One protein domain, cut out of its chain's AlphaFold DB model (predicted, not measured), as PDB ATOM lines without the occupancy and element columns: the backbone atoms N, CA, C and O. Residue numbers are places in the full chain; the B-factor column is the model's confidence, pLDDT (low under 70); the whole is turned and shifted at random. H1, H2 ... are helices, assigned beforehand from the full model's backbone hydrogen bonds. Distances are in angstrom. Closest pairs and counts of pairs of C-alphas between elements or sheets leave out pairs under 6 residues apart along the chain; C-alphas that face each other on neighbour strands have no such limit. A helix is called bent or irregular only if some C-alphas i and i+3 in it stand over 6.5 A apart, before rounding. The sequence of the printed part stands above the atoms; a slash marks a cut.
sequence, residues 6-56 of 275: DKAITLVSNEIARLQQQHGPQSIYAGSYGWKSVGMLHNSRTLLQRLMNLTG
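Overview. This is residues 6 to 56 of the 275 residues of a protein of Serratia odorifera (UniProt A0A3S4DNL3). One long helix, H1, makes one limb of a loose L, and the other limb is a broad loop, residues 24 to 43, that runs away from the end of H1 and turns round, so that the shorter helix H2 folds back alongside it toward the later half of H1. Residues 6 to 12 of H1 stick out at one extreme of the L, and residues 37 to 43 at the turn of the loop. The printed part has 51 residues with two named helices, H1 then H2, and no named strand; the class is all helix. The whole is loose, with a radius of gyration of the C-alphas of 12.4 A and spans of 36 by 26 by 17 A.

Arrangement. Start with H1, residues 6 to 23, the longest helix. Look next at H2, residues 44 to 54: the two helices are apart, with no C-alpha of the one within 8 A of the other. Between them, read residues 24 to 43 as a long link of 20 residues. In the backbones of H1 and H2, every O i to N i+4 pair is within hydrogen-bond range.

Along the chain. Find C-alpha 6 at (164.609, 128.239, 171.961); from there H1 runs 25.5 A to C-alpha 23 at (149.455, 119.486, 153.426). Then go to C-alpha 44 at (172.248, 112.646, 161.916), where H2 begins; it runs 15.5 A to C-alpha 54. Neither helix is bent.

Size, cuts and confidence. The two C-alphas farthest apart are those of Gln 22 and Val 38, at 36.2 A. Without the stretches that stand free, the body has 37 residues and spans 32 by 14 by 13 A. The printed part has no cut, and the mean pLDDT of the printed part is 96.4; no printed residue is under 70.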
ATOM      1  N   ASP A   6     166.049 128.385 171.718       98.56
ATOM      2  CA  ASP A   6     164.609 128.239 171.961       98.56
ATOM      3  C   ASP A   6     163.791 128.810 170.801       98.56
ATOM      4  O   ASP A   6     162.908 128.145 170.265       98.56
ATOM      5  N   LYS A   7     164.162 130.006 170.323       98.25
ATOM      6  CA  LYS A   7     163.490 130.637 169.185       98.25
ATOM      7  C   LYS A   7     163.643 129.810 167.909       98.25
ATOM      8  O   LYS A   7     162.671 129.655 167.175       98.25
ATOM      9  N   ALA A   8     164.837 129.287 167.630       98.44
ATOM     10  CA  ALA A   8     165.069 128.451 166.455       98.44
ATOM     11  C   ALA A   8     164.248 127.150 166.504       98.44
ATOM     12  O   ALA A   8     163.608 126.797 165.515       98.44
ATOM     13  N   ILE A   9     164.218 126.479 167.660       98.25
ATOM     14  CA  ILE A   9     163.463 125.238 167.867       98.25
ATOM     15  C   ILE A   9     161.966 125.490 167.685       98.25
ATOM     16  O   ILE A   9     161.337 124.771 166.913       98.25
ATOM     17  N   THR A  10     161.411 126.533 168.315       98.50
ATOM     18  CA  THR A  10     159.987 126.882 168.187       98.50
ATOM     19  C   THR A  10     159.593 127.177 166.741       98.50
ATOM     20  O   THR A  10     158.546 126.722 166.286       98.50
ATOM     21  N   LEU A  11     160.423 127.913 165.995       98.31
ATOM     22  CA  LEU A  11     160.144 128.206 164.586       98.31
ATOM     23  C   LEU A  11     160.092 126.923 163.746       98.31
ATOM     24  O   LEU A  11     159.145 126.727 162.989       98.31
ATOM     25  N   VAL A  12     161.072 126.031 163.910       97.94
ATOM     26  CA  VAL A  12     161.134 124.772 163.154       97.94
ATOM     27  C   VAL A  12     159.988 123.833 163.537       97.94
ATOM     28  O   VAL A  12     159.336 123.283 162.650       97.94
ATOM     29  N   SER A  13     159.699 123.662 164.831       97.94
ATOM     30  CA  SER A  13     158.620 122.777 165.287       97.94
ATOM     31  C   SER A  13     157.247 123.246 164.814       97.94
ATOM     32  O   SER A  13     156.433 122.421 164.398       97.94
ATOM     33  N   ASN A  14     156.996 124.561 164.836       98.38
ATOM     34  CA  ASN A  14     155.729 125.131 164.386       98.38
ATOM     35  C   ASN A  14     155.530 124.945 162.879       98.38
ATOM     36  O   ASN A  14     154.433 124.588 162.461       98.38
ATOM     37  N   GLU A  15     156.580 125.116 162.070       98.19
ATOM     38  CA  GLU A  15     156.484 124.880 160.626       98.19
ATOM     39  C   GLU A  15     156.279 123.403 160.287       98.19
ATOM     40  O   GLU A  15     155.452 123.093 159.431       98.19
ATOM     41  N   ILE A  16     156.946 122.479 160.992       98.25
ATOM     42  CA  ILE A  16     156.685 121.040 160.829       98.25
ATOM     43  C   ILE A  16     155.212 120.742 161.135       98.25
ATOM     44  O   ILE A  16     154.532 120.132 160.313       98.25
ATOM     45  N   ALA A  17     154.696 121.206 162.278       97.75
ATOM     46  CA  ALA A  17     153.303 120.980 162.660       97.75
ATOM     47  C   ALA A  17     152.316 121.583 161.647       97.75
ATOM     48  O   ALA A  17     151.354 120.920 161.252       97.75
ATOM     49  N   ARG A  18     152.573 122.813 161.183       98.44
ATOM     50  CA  ARG A  18     151.739 123.504 160.192       98.44
ATOM     51  C   ARG A  18     151.685 122.736 158.871       98.44
ATOM     52  O   ARG A  18     150.594 122.513 158.352       98.44
ATOM     53  N   LEU A  19     152.836 122.321 158.337       98.25
ATOM     54  CA  LEU A  19     152.925 121.585 157.072       98.25
ATOM     55  C   LEU A  19     152.233 120.220 157.159       98.25
ATOM     56  O   LEU A  19     151.459 119.874 156.267       98.25
ATOM     57  N   GLN A  20     152.430 119.494 158.262       97.06
ATOM     58  CA  GLN A  20     151.753 118.217 158.499       97.06
ATOM     59  C   GLN A  20     150.227 118.379 158.524       97.06
ATOM     60  O   GLN A  20     149.523 117.627 157.854       97.06
ATOM     61  N   GLN A  21     149.709 119.386 159.238       97.25
ATOM     62  CA  GLN A  21     148.265 119.629 159.344       97.25
ATOM     63  C   GLN A  21     147.633 120.099 158.027       97.25
ATOM     64  O   GLN A  21     146.526 119.683 157.700       97.25
ATOM     65  N   GLN A  22     148.307 120.981 157.282       98.19
ATOM     66  CA  GLN A  22     147.725 121.630 156.099       98.19
ATOM     67  C   GLN A  22     147.930 120.839 154.804       98.19
ATOM     68  O   GLN A  22     147.109 120.939 153.892       98.19
ATOM     69  N   HIS A  23     149.026 120.085 154.692       97.81
ATOM     70  CA  HIS A  23     149.455 119.486 153.426       97.81
ATOM     71  C   HIS A  23     149.871 118.014 153.537       97.81
ATOM     72  O   HIS A  23     150.157 117.395 152.512       97.81
ATOM     73  N   GLY A  24     149.892 117.441 154.744       96.56
ATOM     74  CA  GLY A  24     150.306 116.061 154.982       96.56
ATOM     75  C   GLY A  24     151.820 115.828 154.846       96.56
ATOM     76  O   GLY A  24     152.581 116.745 154.510       96.56
ATOM     77  N   PRO A  25     152.286 114.589 155.084       95.94
ATOM     78  CA  PRO A  25     153.711 114.260 155.189       95.94
ATOM     79  C   PRO A  25     154.508 114.461 153.896       95.94
ATOM     80  O   PRO A  25     155.698 114.765 153.941       95.94
ATOM     81  N   GLN A  26     153.872 114.350 152.727       96.12
ATOM     82  CA  GLN A  26     154.515 114.563 151.428       96.12
ATOM     83  C   GLN A  26     155.013 116.001 151.213       96.12
ATOM     84  O   GLN A  26     155.818 116.240 150.316       96.12
ATOM     85  N   SER A  27     154.550 116.955 152.027       97.25
ATOM     86  CA  SER A  27     154.966 118.360 151.955       97.25
ATOM     87  C   SER A  27     156.344 118.633 152.569       97.25
ATOM     88  O   SER A  27     156.915 119.698 152.338       97.25
ATOM     89  N   ILE A  28     156.898 117.679 153.324       98.00
ATOM     90  CA  ILE A  28     158.202 117.803 153.978       98.00
ATOM     91  C   ILE A  28     159.176 116.829 153.324       98.00
ATOM     92  O   ILE A  28     159.072 115.617 153.498       98.00
ATOM     93  N   TYR A  29     160.171 117.350 152.607       97.56
ATOM     94  CA  TYR A  29     161.283 116.539 152.117       97.56
ATOM     95  C   TYR A  29     162.358 116.393 153.199       97.56
ATOM     96  O   TYR A  29     163.030 117.361 153.555       97.56
ATOM     97  N   ALA A  30     162.553 115.170 153.694       96.19
ATOM     98  CA  ALA A  30     163.587 114.846 154.683       96.19
ATOM     99  C   ALA A  30     164.457 113.652 154.255       96.19
ATOM    100  O   ALA A  30     164.997 112.918 155.085       96.19
ATOM    101  N   GLY A  31     164.627 113.472 152.939       94.00
ATOM    102  CA  GLY A  31     165.528 112.464 152.387       94.00
ATOM    103  C   GLY A  31     166.978 112.653 152.848       94.00
ATOM    104  O   GLY A  31     167.612 111.697 153.291       94.00
ATOM    105  N   SER A  32     167.468 113.900 152.825       94.44
ATOM    106  CA  SER A  32     168.763 114.305 153.397       94.44
ATOM    107  C   SER A  32     169.929 113.404 152.954       94.44
ATOM    108  O   SER A  32     170.695 112.916 153.777       94.44
ATOM    109  N   TYR A  33     170.053 113.103 151.654       93.75
ATOM    110  CA  TYR A  33     171.168 112.286 151.162       93.75
ATOM    111  C   TYR A  33     172.510 112.984 151.410       93.75
ATOM    112  O   TYR A  33     172.666 114.168 151.121       93.75
ATOM    113  N   GLY A  34     173.500 112.239 151.902       91.25
ATOM    114  CA  GLY A  34     174.851 112.764 152.060       91.25
ATOM    115  C   GLY A  34     175.760 111.902 152.924       91.25
ATOM    116  O   GLY A  34     175.317 111.060 153.720       91.25
ATOM    117  N   TRP A  35     177.060 112.135 152.770       93.94
ATOM    118  CA  TRP A  35     178.058 111.642 153.709       93.94
ATOM    119  C   TRP A  35     177.878 112.329 155.066       93.94
ATOM    120  O   TRP A  35     177.576 113.516 155.152       93.94
ATOM    121  N   LYS A  36     178.039 111.551 156.133       94.00
ATOM    122  CA  LYS A  36     177.938 111.987 157.529       94.00
ATOM    123  C   LYS A  36     179.101 111.390 158.312       94.00
ATOM    124  O   LYS A  36     179.792 110.505 157.813       94.00
ATOM    125  N   SER A  37     179.252 111.799 159.562       94.88
ATOM    126  CA  SER A  37     180.206 111.161 160.463       94.88
ATOM    127  C   SER A  37     179.794 109.724 160.802       94.88
ATOM    128  O   SER A  37     178.604 109.373 160.857       94.88
ATOM    129  N   VAL A  38     180.802 108.884 161.025       93.75
ATOM    130  CA  VAL A  38     180.624 107.513 161.510       93.75
ATOM    131  C   VAL A  38     180.123 107.557 162.953       93.75
ATOM    132  O   VAL A  38     180.569 108.375 163.754       93.75
ATOM    133  N   GLY A  39     179.177 106.682 163.283       93.62
ATOM    134  CA  GLY A  39     178.590 106.597 164.615       93.62
ATOM    135  C   GLY A  39     177.199 105.980 164.569       93.62
ATOM    136  O   GLY A  39     176.370 106.365 163.739       93.62
ATOM    137  N   MET A  40     176.949 105.024 165.463       92.12
ATOM    138  CA  MET A  40     175.651 104.351 165.565       92.12
ATOM    139  C   MET A  40     174.605 105.253 166.228       92.12
ATOM    140  O   MET A  40     173.491 105.367 165.729       92.12
ATOM    141  N   LEU A  41     174.985 105.934 167.319       94.44
ATOM    142  CA  LEU A  41     174.090 106.817 168.071       94.44
ATOM    143  C   LEU A  41     173.908 108.177 167.382       94.44
ATOM    144  O   LEU A  41     172.789 108.582 167.081       94.44
ATOM    145  N   HIS A  42     175.009 108.871 167.084       96.38
ATOM    146  CA  HIS A  42     174.996 110.205 166.467       96.38
ATOM    147  C   HIS A  42     174.869 110.148 164.936       96.38
ATOM    148  O   HIS A  42     175.558 110.851 164.197       96.38
ATOM    149  N   ASN A  43     173.967 109.299 164.444       95.75
ATOM    150  CA  ASN A  43     173.628 109.227 163.031       95.75
ATOM    151  C   ASN A  43     172.600 110.316 162.692       95.75
ATOM    152  O   ASN A  43     171.398 110.123 162.866       95.75
ATOM    153  N   SER A  44     173.076 111.462 162.199       95.56
ATOM    154  CA  SER A  44     172.248 112.646 161.916       95.56
ATOM    155  C   SER A  44     171.028 112.355 161.037       95.56
ATOM    156  O   SER A  44     169.944 112.865 161.309       95.56
ATOM    157  N   ARG A  45     171.172 111.491 160.023       94.81
ATOM    158  CA  ARG A  45     170.078 111.125 159.112       94.81
ATOM    159  C   ARG A  45     169.032 110.266 159.809       94.81
ATOM    160  O   ARG A  45     167.850 110.578 159.742       94.81
ATOM    161  N   THR A  46     169.461 109.239 160.540       95.06
ATOM    162  CA  THR A  46     168.546 108.395 161.323       95.06
ATOM    163  C   THR A  46     167.815 109.199 162.399       95.06
ATOM    164  O   THR A  46     166.619 109.006 162.591       95.06
ATOM    165  N   LEU A  47     168.499 110.128 163.075       97.19
ATOM    166  CA  LEU A  47     167.890 110.987 164.095       97.19
ATOM    167  C   LEU A  47     166.860 111.956 163.494       97.19
ATOM    168  O   LEU A  47     165.769 112.093 164.047       97.19
ATOM    169  N   LEU A  48     167.162 112.565 162.341       96.75
ATOM    170  CA  LEU A  48     166.209 113.393 161.598       96.75
ATOM    171  C   LEU A  48     164.971 112.586 161.189       96.75
ATOM    172  O   LEU A  48     163.848 112.995 161.463       96.75
ATOM    173  N   GLN A  49     165.165 111.422 160.570       96.31
ATOM    174  CA  GLN A  49     164.058 110.585 160.100       96.31
ATOM    175  C   GLN A  49     163.227 110.030 161.261       96.31
ATOM    176  O   GLN A  49     162.007 109.939 161.152       96.31
ATOM    177  N   ARG A  50     163.855 109.732 162.407       97.19
ATOM    178  CA  ARG A  50     163.144 109.389 163.644       97.19
ATOM    179  C   ARG A  50     162.223 110.525 164.086       97.19
ATOM    180  O   ARG A  50     161.067 110.252 164.387       97.19
ATOM    181  N   LEU A  51     162.707 111.771 164.110       96.94
ATOM    182  CA  LEU A  51     161.874 112.936 164.429       96.94
ATOM    183  C   LEU A  51     160.708 113.062 163.441       96.94
ATOM    184  O   LEU A  51     159.564 113.145 163.872       96.94
ATOM    185  N   MET A  52     160.981 113.005 162.135       97.44
ATOM    186  CA  MET A  52     159.941 113.148 161.109       97.44
ATOM    187  C   MET A  52     158.862 112.059 161.203       97.44
ATOM    188  O   MET A  52     157.673 112.363 161.103       97.44
ATOM    189  N   ASN A  53     159.254 110.807 161.467       97.12
ATOM    190  CA  ASN A  53     158.321 109.697 161.682       97.12
ATOM    191  C   ASN A  53     157.422 109.917 162.907       97.12
ATOM    192  O   ASN A  53     156.236 109.613 162.844       97.12
ATOM    193  N   LEU A  54     157.954 110.486 163.995       96.62
ATOM    194  CA  LEU A  54     157.155 110.841 165.175       96.62
ATOM    195  C   LEU A  54     156.182 112.000 164.905       96.62
ATOM    196  O   LEU A  54     155.176 112.118 165.595       96.62
ATOM    197  N   THR A  55     156.467 112.842 163.908       95.00
ATOM    198  CA  THR A  55     155.643 114.013 163.559       95.00
ATOM    199  C   THR A  55     154.641 113.778 162.424       95.00
ATOM    200  O   THR A  55     153.957 114.720 162.047       95.00
ATOM    201  N   GLY A  56     154.538 112.558 161.881       94.94
ATOM    202  CA  GLY A  56     153.544 112.211 160.849       94.94
ATOM    203  C   GLY A  56     154.108 111.653 159.538       94.94
ATOM    204  O   GLY A  56     153.334 111.252 158.674       94.94
TER     205      GLY A  56